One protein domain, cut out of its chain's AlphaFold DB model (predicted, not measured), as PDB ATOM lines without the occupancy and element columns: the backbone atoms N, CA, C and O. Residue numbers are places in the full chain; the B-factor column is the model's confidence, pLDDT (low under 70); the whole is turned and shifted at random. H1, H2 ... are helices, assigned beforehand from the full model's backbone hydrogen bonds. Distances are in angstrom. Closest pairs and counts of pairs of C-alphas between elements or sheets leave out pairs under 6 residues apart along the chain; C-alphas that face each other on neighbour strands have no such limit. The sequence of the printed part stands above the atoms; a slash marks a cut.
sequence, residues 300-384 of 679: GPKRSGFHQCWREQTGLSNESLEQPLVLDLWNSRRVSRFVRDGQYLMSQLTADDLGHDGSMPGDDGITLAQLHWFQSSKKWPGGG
ATOM      1  N   GLY A 300      16.453  18.254  50.643       79.44
ATOM      2  CA  GLY A 300      16.634  17.842  52.026       79.44
ATOM      3  C   GLY A 300      18.061  18.154  52.509       79.44
ATOM      4  O   GLY A 300      18.579  19.237  52.244       79.44
ATOM      5  N   PRO A 301      18.749  17.218  53.192       85.94
ATOM      6  CA  PRO A 301      20.094  17.461  53.720       85.94
ATOM      7  C   PRO A 301      21.206  17.372  52.659       85.94
ATOM      8  O   PRO A 301      22.375  17.594  52.981       85.94
ATOM      9  N   LYS A 302      20.885  16.990  51.415       90.38
ATOM     10  CA  LYS A 302      21.895  16.735  50.384       90.38
ATOM     11  C   LYS A 302      22.425  18.031  49.780       90.38
ATOM     12  O   LYS A 302      21.692  18.975  49.505       90.38
ATOM     13  N   ARG A 303      23.725  18.047  49.506       91.94
ATOM     14  CA  ARG A 303      24.443  19.188  48.935       91.94
ATOM     15  C   ARG A 303      24.362  19.192  47.411       91.94
ATOM     16  O   ARG A 303      24.323  18.146  46.762       91.94
ATOM     17  N   SER A 304      24.445  20.388  46.831       93.88
ATOM     18  CA  SER A 304      24.613  20.555  45.388       93.88
ATOM     19  C   SER A 304      26.090  20.507  44.994       93.88
ATOM     20  O   SER A 304      26.864  21.414  45.312       93.88
ATOM     21  N   GLY A 305      26.472  19.471  44.242       95.00
ATOM     22  CA  GLY A 305      27.804  19.366  43.642       95.00
ATOM     23  C   GLY A 305      28.060  20.460  42.600       95.00
ATOM     24  O   GLY A 305      29.173  20.972  42.499       95.00
ATOM     25  N   PHE A 306      27.013  20.894  41.884       95.12
ATOM     26  CA  PHE A 306      27.078  22.045  40.976       95.12
ATOM     27  C   PHE A 306      27.545  23.311  41.707       95.12
ATOM     28  O   PHE A 306      28.565  23.885  41.329       95.12
ATOM     29  N   HIS A 307      26.859  23.706  42.787       93.81
ATOM     30  CA  HIS A 307      27.211  24.917  43.534       93.81
ATOM     31  C   HIS A 307      28.629  24.831  44.089       93.81
ATOM     32  O   HIS A 307      29.400  25.779  43.977       93.81
ATOM     33  N   GLN A 308      29.019  23.670  44.617       95.00
ATOM     34  CA  GLN A 308      30.381  23.469  45.092       95.00
ATOM     35  C   GLN A 308      31.429  23.712  43.997       95.00
ATOM     36  O   GLN A 308      32.338  24.506  44.224       95.00
ATOM     37  N   CYS A 309      31.284  23.089  42.823       95.81
ATOM     38  CA  CYS A 309      32.214  23.282  41.704       95.81
ATOM     39  C   CYS A 309      32.327  24.756  41.301       95.81
ATOM     40  O   CYS A 309      33.424  25.258  41.061       95.81
ATOM     41  N   TRP A 310      31.186  25.445  41.214       95.56
ATOM     42  CA  TRP A 310      31.141  26.839  40.788       95.56
ATOM     43  C   TRP A 310      31.814  27.755  41.804       95.56
ATOM     44  O   TRP A 310      32.648  28.563  41.406       95.56
ATOM     45  N   ARG A 311      31.555  27.590  43.105       94.69
ATOM     46  CA  ARG A 311      32.255  28.360  44.146       94.69
ATOM     47  C   ARG A 311      33.764  28.139  44.105       94.69
ATOM     48  O   ARG A 311      34.521  29.100  44.123       94.69
ATOM     49  N   GLU A 312      34.188  26.878  44.027       94.50
ATOM     50  CA  GLU A 312      35.606  26.500  44.040       94.50
ATOM     51  C   GLU A 312      36.385  27.100  42.863       94.50
ATOM     52  O   GLU A 312      37.511  27.547  43.053       94.50
ATOM     53  N   GLN A 313      35.802  27.120  41.658       93.50
ATOM     54  CA  GLN A 313      36.513  27.569  40.458       93.50
ATOM     55  C   GLN A 313      36.293  29.048  40.112       93.50
ATOM     56  O   GLN A 313      37.176  29.666  39.521       93.50
ATOM     57  N   THR A 314      35.126  29.613  40.432       93.81
ATOM     58  CA  THR A 314      34.755  30.985  40.028       93.81
ATOM     59  C   THR A 314      34.815  31.994  41.173       93.81
ATOM     60  O   THR A 314      34.850  33.193  40.917       93.81
ATOM     61  N   GLY A 315      34.797  31.534  42.429       92.81
ATOM     62  CA  GLY A 315      34.705  32.398  43.608       92.81
ATOM     63  C   GLY A 315      33.323  33.022  43.845       92.81
ATOM     64  O   GLY A 315      33.168  33.778  44.802       92.81
ATOM     65  N   LEU A 316      32.314  32.723  43.015       92.81
ATOM     66  CA  LEU A 316      30.940  33.188  43.231       92.81
ATOM     67  C   LEU A 316      30.376  32.630  44.542       92.81
ATOM     68  O   LEU A 316      30.668  31.495  44.908       92.81
ATOM     69  N   SER A 317      29.548  33.410  45.238       92.19
ATOM     70  CA  SER A 317      28.814  32.947  46.422       92.19
ATOM     71  C   SER A 317      27.558  32.157  46.032       92.19
ATOM     72  O   SER A 317      27.128  32.207  44.880       92.19
ATOM     73  N   ASN A 318      26.939  31.448  46.982       87.38
ATOM     74  CA  ASN A 318      25.669  30.758  46.713       87.38
ATOM     75  C   ASN A 318      24.581  31.757  46.298       87.38
ATOM     76  O   ASN A 318      23.863  31.509  45.344       87.38
ATOM     77  N   GLU A 319      24.532  32.925  46.939       88.81
ATOM     78  CA  GLU A 319      23.571  33.989  46.633       88.81
ATOM     79  C   GLU A 319      23.744  34.517  45.201       88.81
ATOM     80  O   GLU A 319      22.766  34.830  44.527       88.81
ATOM     81  N   SER A 320      24.985  34.592  44.705       91.31
ATOM     82  CA  SER A 320      25.251  34.940  43.304       91.31
ATOM     83  C   SER A 320      24.808  33.841  42.334       91.31
ATOM     84  O   SER A 320      24.384  34.156  41.226       91.31
ATOM     85  N   LEU A 321      24.892  32.565  42.726       90.75
ATOM     86  CA  LEU A 321      24.494  31.424  41.889       90.75
ATOM     87  C   LEU A 321      22.973  31.246  41.781       90.75
ATOM     88  O   LEU A 321      22.521  30.573  40.857       90.75
ATOM     89  N   GLU A 322      22.198  31.894  42.655       89.19
ATOM     90  CA  GLU A 322      20.738  32.010  42.523       89.19
ATOM     91  C   GLU A 322      20.319  33.029  41.446       89.19
ATOM     92  O   GLU A 322      19.164  33.055  41.012       89.19
ATOM     93  N   GLN A 323      21.237  33.890  40.992       91.31
ATOM     94  CA  GLN A 323      20.960  34.808  39.886       91.31
ATOM     95  C   GLN A 323      20.980  34.067  38.537       91.31
ATOM     96  O   GLN A 323      21.703  33.081  38.387       91.31
ATOM     97  N   PRO A 324      20.257  34.564  37.512       92.62
ATOM     98  CA  PRO A 324      20.271  33.960  36.182       92.62
ATOM     99  C   PRO A 324      21.690  33.834  35.616       92.62
ATOM    100  O   PRO A 324      22.389  34.835  35.411       92.62
ATOM    101  N   LEU A 325      22.107  32.604  35.324       95.19
ATOM    102  CA  LEU A 325      23.438  32.311  34.805       95.19
ATOM    103  C   LEU A 325      23.459  32.463  33.285       95.19
ATOM    104  O   LEU A 325      22.452  32.281  32.606       95.19
ATOM    105  N   VAL A 326      24.635  32.670  32.691       96.38
ATOM    106  CA  VAL A 326      24.794  32.579  31.224       96.38
ATOM    107  C   VAL A 326      24.412  31.193  30.691       96.38
ATOM    108  O   VAL A 326      24.052  31.044  29.522       96.38
ATOM    109  N   LEU A 327      24.441  30.174  31.561       95.00
ATOM    110  CA  LEU A 327      23.914  28.846  31.275       95.00
ATOM    111  C   LEU A 327      22.409  28.857  30.998       95.00
ATOM    112  O   LEU A 327      21.965  27.966  30.288       95.00
ATOM    113  N   ASP A 328      21.635  29.830  31.463       93.12
ATOM    114  CA  ASP A 328      20.182  29.866  31.264       93.12
ATOM    115  C   ASP A 328      19.776  30.636  29.995       93.12
ATOM    116  O   ASP A 328      18.593  30.712  29.657       93.12
ATOM    117  N   LEU A 329      20.746  31.180  29.238       94.81
ATOM    118  CA  LEU A 329      20.472  31.818  27.949       94.81
ATOM    119  C   LEU A 329      19.917  30.796  26.957       94.81
ATOM    120  O   LEU A 329      20.580  29.808  26.594       94.81
ATOM    121  N   TRP A 330      18.705  31.060  26.484       94.56
ATOM    122  CA  TRP A 330      17.967  30.112  25.667       94.56
ATOM    123  C   TRP A 330      18.616  29.974  24.293       94.56
ATOM    124  O   TRP A 330      18.918  30.962  23.633       94.56
ATOM    125  N   ASN A 331      18.870  28.737  23.860       93.12
ATOM    126  CA  ASN A 331      19.444  28.433  22.542       93.12
ATOM    127  C   ASN A 331      20.732  29.224  22.187       93.12
ATOM    128  O   ASN A 331      21.037  29.471  21.021       93.12
ATOM    129  N   SER A 332      21.512  29.655  23.188       93.44
ATOM    130  CA  SER A 332      22.757  30.386  22.942       93.44
ATOM    131  C   SER A 332      23.910  29.441  22.613       93.44
ATOM    132  O   SER A 332      24.266  28.563  23.396       93.44
ATOM    133  N   ARG A 333      24.559  29.678  21.468       92.69
ATOM    134  CA  ARG A 333      25.798  28.990  21.060       92.69
ATOM    135  C   ARG A 333      27.063  29.642  21.636       92.69
ATOM    136  O   ARG A 333      28.161  29.139  21.425       92.69
ATOM    137  N   ARG A 334      26.921  30.761  22.357       94.69
ATOM    138  CA  ARG A 334      28.034  31.563  22.898       94.69
ATOM    139  C   ARG A 334      28.366  31.267  24.358       94.69
ATOM    140  O   ARG A 334      29.353  31.787  24.859       94.69
ATOM    141  N   VAL A 335      27.608  30.393  25.021       95.00
ATOM    142  CA  VAL A 335      27.798  30.056  26.444       95.00
ATOM    143  C   VAL A 335      29.241  29.652  26.755       95.00
ATOM    144  O   VAL A 335      29.823  30.156  27.707       95.00
ATOM    145  N   SER A 336      29.857  28.807  25.921       94.94
ATOM    146  CA  SER A 336      31.253  28.391  26.119       94.94
ATOM    147  C   SER A 336      32.248  29.552  26.031       94.94
ATOM    148  O   SER A 336      33.273  29.516  26.703       94.94
ATOM    149  N   ARG A 337      31.956  30.576  25.215       96.00
ATOM    150  CA  ARG A 337      32.754  31.806  25.147       96.00
ATOM    151  C   ARG A 337      32.605  32.601  26.443       96.00
ATOM    152  O   ARG A 337      33.621  32.890  27.053       96.00
ATOM    153  N   PHE A 338      31.377  32.865  26.892       96.19
ATOM    154  CA  PHE A 338      31.130  33.630  28.121       96.19
ATOM    155  C   PHE A 338      31.799  32.992  29.341       96.19
ATOM    156  O   PHE A 338      32.550  33.655  30.046       96.19
ATOM    157  N   VAL A 339      31.629  31.677  29.518       95.19
ATOM    158  CA  VAL A 339      32.255  30.935  30.622       95.19
ATOM    159  C   VAL A 339      33.781  31.032  30.580       95.19
ATOM    160  O   VAL A 339      34.408  31.229  31.615       95.19
ATOM    161  N   ARG A 340      34.395  30.910  29.395       93.62
ATOM    162  CA  ARG A 340      35.852  31.042  29.240       93.62
ATOM    163  C   ARG A 340      36.332  32.464  29.538       93.62
ATOM    164  O   ARG A 340      37.398  32.627  30.117       93.62
ATOM    165  N   ASP A 341      35.546  33.461  29.153       95.00
ATOM    166  CA  ASP A 341      35.862  34.877  29.328       95.00
ATOM    167  C   ASP A 341      35.518  35.368  30.764       95.00
ATOM    168  O   ASP A 341      35.604  36.558  31.053       95.00
ATOM    169  N   GLY A 342      35.138  34.463  31.683       94.75
ATOM    170  CA  GLY A 342      34.836  34.773  33.089       94.75
ATOM    171  C   GLY A 342      33.468  35.425  33.323       94.75
ATOM    172  O   GLY A 342      33.205  35.929  34.414       94.75
ATOM    173  N   GLN A 343      32.600  35.420  32.310       95.81
ATOM    174  CA  GLN A 343      31.236  35.939  32.367       95.81
ATOM    175  C   GLN A 343      30.275  34.789  32.690       95.81
ATOM    176  O   GLN A 343      29.986  33.922  31.862       95.81
ATOM    177  N   TYR A 344      29.794  34.770  33.925       96.25
ATOM    178  CA  TYR A 344      29.024  33.682  34.521       96.25
ATOM    179  C   TYR A 344      27.555  34.038  34.739       96.25
ATOM    180  O   TYR A 344      26.689  33.173  34.592       96.25
ATOM    181  N   LEU A 345      27.269  35.302  35.054       96.06
ATOM    182  CA  LEU A 345      25.924  35.821  35.294       96.06
ATOM    183  C   LEU A 345      25.411  36.546  34.049       96.06
ATOM    184  O   LEU A 345      26.171  37.239  33.374       96.06
ATOM    185  N   MET A 346      24.111  36.460  33.766       95.62
ATOM    186  CA  MET A 346      23.510  37.234  32.671       95.62
ATOM    187  C   MET A 346      23.679  38.747  32.858       95.62
ATOM    188  O   MET A 346      23.790  39.470  31.873       95.62
ATOM    189  N   SER A 347      23.726  39.219  34.108       94.62
ATOM    190  CA  SER A 347      23.924  40.630  34.463       94.62
ATOM    191  C   SER A 347      25.298  41.182  34.068       94.62
ATOM    192  O   SER A 347      25.469  42.396  34.023       94.62
ATOM    193  N   GLN A 348      26.265  40.311  33.766       95.31
ATOM    194  CA  GLN A 348      27.595  40.699  33.292       95.31
ATOM    195  C   GLN A 348      27.646  40.912  31.772       95.31
ATOM    196  O   GLN A 348      28.641  41.430  31.276       95.31
ATOM    197  N   LEU A 349      26.608  40.501  31.033       96.00
ATOM    198  CA  LEU A 349      26.594  40.555  29.573       96.00
ATOM    199  C   LEU A 349      26.156  41.928  29.065       96.00
ATOM    200  O   LEU A 349      25.117  42.456  29.468       96.00
ATOM    201  N   THR A 350      26.905  42.461  28.105       95.12
ATOM    202  CA  THR A 350      26.551  43.683  27.375       95.12
ATOM    203  C   THR A 350      25.755  43.378  26.101       95.12
ATOM    204  O   THR A 350      25.624  42.226  25.677       95.12
ATOM    205  N   ALA A 351      25.209  44.420  25.465       94.00
ATOM    206  CA  ALA A 351      24.556  44.287  24.164       94.00
ATOM    207  C   ALA A 351      25.538  43.752  23.100       94.00
ATOM    208  O   ALA A 351      25.198  42.822  22.365       94.00
ATOM    209  N   ASP A 352      26.785  44.232  23.110       94.06
ATOM    210  CA  ASP A 352      27.842  43.809  22.185       94.06
ATOM    211  C   ASP A 352      28.231  42.334  22.369       94.06
ATOM    212  O   ASP A 352      28.351  41.596  21.387       94.06
ATOM    213  N   ASP A 353      28.339  41.849  23.615       94.44
ATOM    214  CA  ASP A 353      28.572  40.422  23.906       94.44
ATOM    215  C   ASP A 353      27.480  39.539  23.275       94.44
ATOM    216  O   ASP A 353      27.725  38.439  22.748       94.44
ATOM    217  N   LEU A 354      26.251  40.059  23.290       94.44
ATOM    218  CA  LEU A 354      25.060  39.446  22.724       94.44
ATOM    219  C   LEU A 354      24.859  39.752  21.238       94.44
ATOM    220  O   LEU A 354      23.964  39.163  20.623       94.44
ATOM    221  N   GLY A 355      25.765  40.490  20.591       93.38
ATOM    222  CA  GLY A 355      25.648  40.851  19.175       93.38
ATOM    223  C   GLY A 355      24.350  41.604  18.885       93.38
ATOM    224  O   GLY A 355      23.764  41.434  17.819       93.38
ATOM    225  N   HIS A 356      23.865  42.342  19.879       93.69
ATOM    226  CA  HIS A 356      22.705  43.203  19.792       93.69
ATOM    227  C   HIS A 356      23.195  44.637  19.599       93.69
ATOM    228  O   HIS A 356      23.937  45.161  20.419       93.69
ATOM    229  N   ASP A 357      22.757  45.266  18.518       91.50
ATOM    230  CA  ASP A 357      23.149  46.612  18.087       91.50
ATOM    231  C   ASP A 357      22.254  47.726  18.663       91.50
ATOM    232  O   ASP A 357      22.339  48.878  18.244       91.50
ATOM    233  N   GLY A 358      21.360  47.393  19.600       87.88
ATOM    234  CA  GLY A 358      20.369  48.325  20.139       87.88
ATOM    235  C   GLY A 358      19.149  48.540  19.235       87.88
ATOM    236  O   GLY A 358      18.264  49.313  19.597       87.88
ATOM    237  N   SER A 359      19.067  47.865  18.080       90.69
ATOM    238  CA  SER A 359      17.925  47.989  17.172       90.69
ATOM    239  C   SER A 359      16.653  47.361  17.743       90.69
ATOM    240  O   SER A 359      16.660  46.319  18.409       90.69
ATOM    241  N   MET A 360      15.519  47.981  17.429       89.75
ATOM    242  CA  MET A 360      14.205  47.428  17.748       89.75
ATOM    243  C   MET A 360      13.896  46.219  16.851       89.75
ATOM    244  O   MET A 360      14.431  46.134  15.742       89.75
ATOM    245  N   PRO A 361      13.041  45.277  17.294       93.56
ATOM    246  CA  PRO A 361      12.546  44.211  16.425       93.56
ATOM    247  C   PRO A 361      11.969  44.777  15.118       93.56
ATOM    248  O   PRO A 361      11.192  45.733  15.145       93.56
ATOM    249  N   GLY A 362      12.407  44.220  13.988       91.56
ATOM    250  CA  GLY A 362      11.936  44.602  12.654       91.56
ATOM    251  C   GLY A 362      10.669  43.846  12.258       91.56
ATOM    252  O   GLY A 362      10.153  43.038  13.020       91.56
ATOM    253  N   ASP A 363      10.182  44.041  11.031       88.50
ATOM    254  CA  ASP A 363       8.911  43.449  10.585       88.50
ATOM    255  C   ASP A 363       8.843  41.911  10.669       88.50
ATOM    256  O   ASP A 363       7.750  41.365  10.859       88.50
ATOM    257  N   ASP A 364       9.998  41.241  10.601       88.44
ATOM    258  CA  ASP A 364      10.163  39.785  10.700       88.44
ATOM    259  C   ASP A 364      10.108  39.231  12.138       88.44
ATOM    260  O   ASP A 364      10.130  38.008  12.328       88.44
ATOM    261  N   GLY A 365      10.016  40.106  13.145       95.12
ATOM    262  CA  GLY A 365       9.916  39.757  14.560       95.12
ATOM    263  C   GLY A 365      11.234  39.844  15.337       95.12
ATOM    264  O   GLY A 365      12.198  40.500  14.942       95.12
ATOM    265  N   ILE A 366      11.250  39.186  16.495       96.00
ATOM    266  CA  ILE A 366      12.352  39.172  17.458       96.00
ATOM    267  C   ILE A 366      13.476  38.264  16.945       96.00
ATOM    268  O   ILE A 366      13.288  37.069  16.703       96.00
ATOM    269  N   THR A 367      14.681  38.816  16.832       95.56
ATOM    270  CA  THR A 367      15.889  38.039  16.526       95.56
ATOM    271  C   THR A 367      16.434  37.328  17.767       95.56
ATOM    272  O   THR A 367      16.167  37.719  18.903       95.56
ATOM    273  N   LEU A 368      17.280  36.308  17.583       94.81
ATOM    274  CA  LEU A 368      17.899  35.606  18.717       94.81
ATOM    275  C   LEU A 368      18.780  36.529  19.582       94.81
ATOM    276  O   LEU A 368      18.815  36.368  20.799       94.81
ATOM    277  N   ALA A 369      19.463  37.506  18.975       95.25
ATOM    278  CA  ALA A 369      20.267  38.489  19.705       95.25
ATOM    279  C   ALA A 369      19.391  39.403  20.579       95.25
ATOM    280  O   ALA A 369      19.694  39.596  21.756       95.25
ATOM    281  N   GLN A 370      18.270  39.890  20.036       95.75
ATOM    282  CA  GLN A 370      17.283  40.668  20.791       95.75
ATOM    283  C   GLN A 370      16.643  39.833  21.905       95.75
ATOM    284  O   GLN A 370      16.530  40.306  23.029       95.75
ATOM    285  N   LEU A 371      16.304  38.568  21.639       95.69
ATOM    286  CA  LEU A 371      15.777  37.661  22.657       95.69
ATOM    287  C   LEU A 371      16.770  37.470  23.812       95.69
ATOM    288  O   LEU A 371      16.384  37.577  24.975       95.69
ATOM    289  N   HIS A 372      18.052  37.227  23.515       96.00
ATOM    290  CA  HIS A 372      19.092  37.127  24.548       96.00
ATOM    291  C   HIS A 372      19.226  38.423  25.343       96.00
ATOM    292  O   HIS A 372      19.367  38.359  26.563       96.00
ATOM    293  N   TRP A 373      19.132  39.578  24.681       95.69
ATOM    294  CA  TRP A 373      19.133  40.877  25.351       95.69
ATOM    295  C   TRP A 373      17.918  41.050  26.268       95.69
ATOM    296  O   TRP A 373      18.075  41.483  27.409       95.69
ATOM    297  N   PHE A 374      16.718  40.651  25.835       95.25
ATOM    298  CA  PHE A 374      15.515  40.692  26.673       95.25
ATOM    299  C   PHE A 374      15.664  39.776  27.897       95.25
ATOM    300  O   PHE A 374      15.291  40.152  29.010       95.25
ATOM    301  N   GLN A 375      16.257  38.589  27.720       94.06
ATOM    302  CA  GLN A 375      16.526  37.654  28.814       94.06
ATOM    303  C   GLN A 375      17.516  38.210  29.843       94.06
ATOM    304  O   GLN A 375      17.263  38.041  31.041       94.06
ATOM    305  N   SER A 376      18.612  38.835  29.392       94.25
ATOM    306  CA  SER A 376      19.697  39.304  30.261       94.25
ATOM    307  C   SER A 376      19.392  40.646  30.918       94.25
ATOM    308  O   SER A 376      19.487  40.770  32.135       94.25
ATOM    309  N   SER A 377      18.980  41.637  30.126       93.00
ATOM    310  CA  SER A 377      18.753  43.007  30.592       93.00
ATOM    311  C   SER A 377      17.420  43.181  31.314       93.00
ATOM    312  O   SER A 377      17.239  44.169  32.023       93.00
ATOM    313  N   LYS A 378      16.482  42.243  31.105       92.19
ATOM    314  CA  LYS A 378      15.068  42.365  31.489       92.19
ATOM    315  C   LYS A 378      14.402  43.626  30.918       92.19
ATOM    316  O   LYS A 378      13.515  44.196  31.543       92.19
ATOM    317  N   LYS A 379      14.839  44.063  29.733       92.31
ATOM    318  CA  LYS A 379      14.282  45.208  29.006       92.31
ATOM    319  C   LYS A 379      13.820  44.763  27.627       92.31
ATOM    320  O   LYS A 379      14.572  44.126  26.897       92.31
ATOM    321  N   TRP A 380      12.603  45.138  27.270       94.06
ATOM    322  CA  TRP A 380      11.999  44.938  25.953       94.06
ATOM    323  C   TRP A 380      11.173  46.176  25.588       94.06
ATOM    324  O   TRP A 380      10.867  46.989  26.469       94.06
ATOM    325  N   PRO A 381      10.819  46.356  24.304       91.62
ATOM    326  CA  PRO A 381      10.001  47.482  23.871       91.62
ATOM    327  C   PRO A 381       8.718  47.621  24.702       91.62
ATOM    328  O   PRO A 381       8.006  46.644  24.923       91.62
ATOM    329  N   GLY A 382       8.442  48.836  25.178       87.81
ATOM    330  CA  GLY A 382       7.268  49.154  26.000       87.81
ATOM    331  C   GLY A 382       7.406  48.853  27.500       87.81
ATOM    332  O   GLY A 382       6.684  49.454  28.285       87.81
ATOM    333  N   GLY A 383       8.335  47.985  27.925       84.44
ATOM    334  CA  GLY A 383       8.624  47.737  29.349       84.44
ATOM    335  C   GLY A 383       7.462  47.180  30.193       84.44
ATOM    336  O   GLY A 383       7.525  47.262  31.417       84.44
ATOM    337  N   GLY A 384       6.407  46.652  29.560       89.25
ATOM    338  CA  GLY A 384       5.253  46.026  30.226       89.25
ATOM    339  C   GLY A 384       5.533  44.600  30.708       89.25
ATOM    340  O   GLY A 384       6.663  44.139  30.630       89.25
TER     341      GLY A 384
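What this domain is: This is residues 300 to 384 of the 679 residues of the protein "DUF2779 domain-containing protein" of uncultured bacterium (UniProt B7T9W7). What shows first? Little regular structure: an elongated run of loops has short helices strung along it, H1 and H2 near one end, H4 toward the other and H3 between. What builds it? The 85 printed residues include four named helices, H1 to H4 in order, and no named strand; the class is all helix, with only 30 residues in helices. How compact? It is loose, radius of gyration of the C-alphas 15.1 A, spanning 51 by 28 by 18 A.

Where its parts are: Where are H1 and H2? H1, residues 305 to 314, starts at C-alpha 305 (27.804, 19.366, 43.642) and measures 14.0 A; H2 is residues 318 to 321, 5.0 A. And the others? H3 is residues 335 to 340, 8.6 A; H4, residues 368 to 377, 14.0 A, ends at C-alpha 377 (18.753, 43.007, 30.592).

How they stand to each other: Which helices touch? H1 and H2 only just touch, with 3 pairs of C-alphas within 8 A, the closest those of His 307 and Asn 318, 6.8 A; H3 and H4 touch no helix. What of their backbones? Every O i to N i+4 pair is within hydrogen-bond range in H1, H3 and H4; H2 is too short for one.

The domain as a whole: How far does it reach? The farthest C-alphas, Pro 301 and Asp 363, are 51.6 A apart. Which links are long? H2 to H3 and H3 to H4. Any cut or low confidence? The printed part has no cut, and no printed residue is under 70.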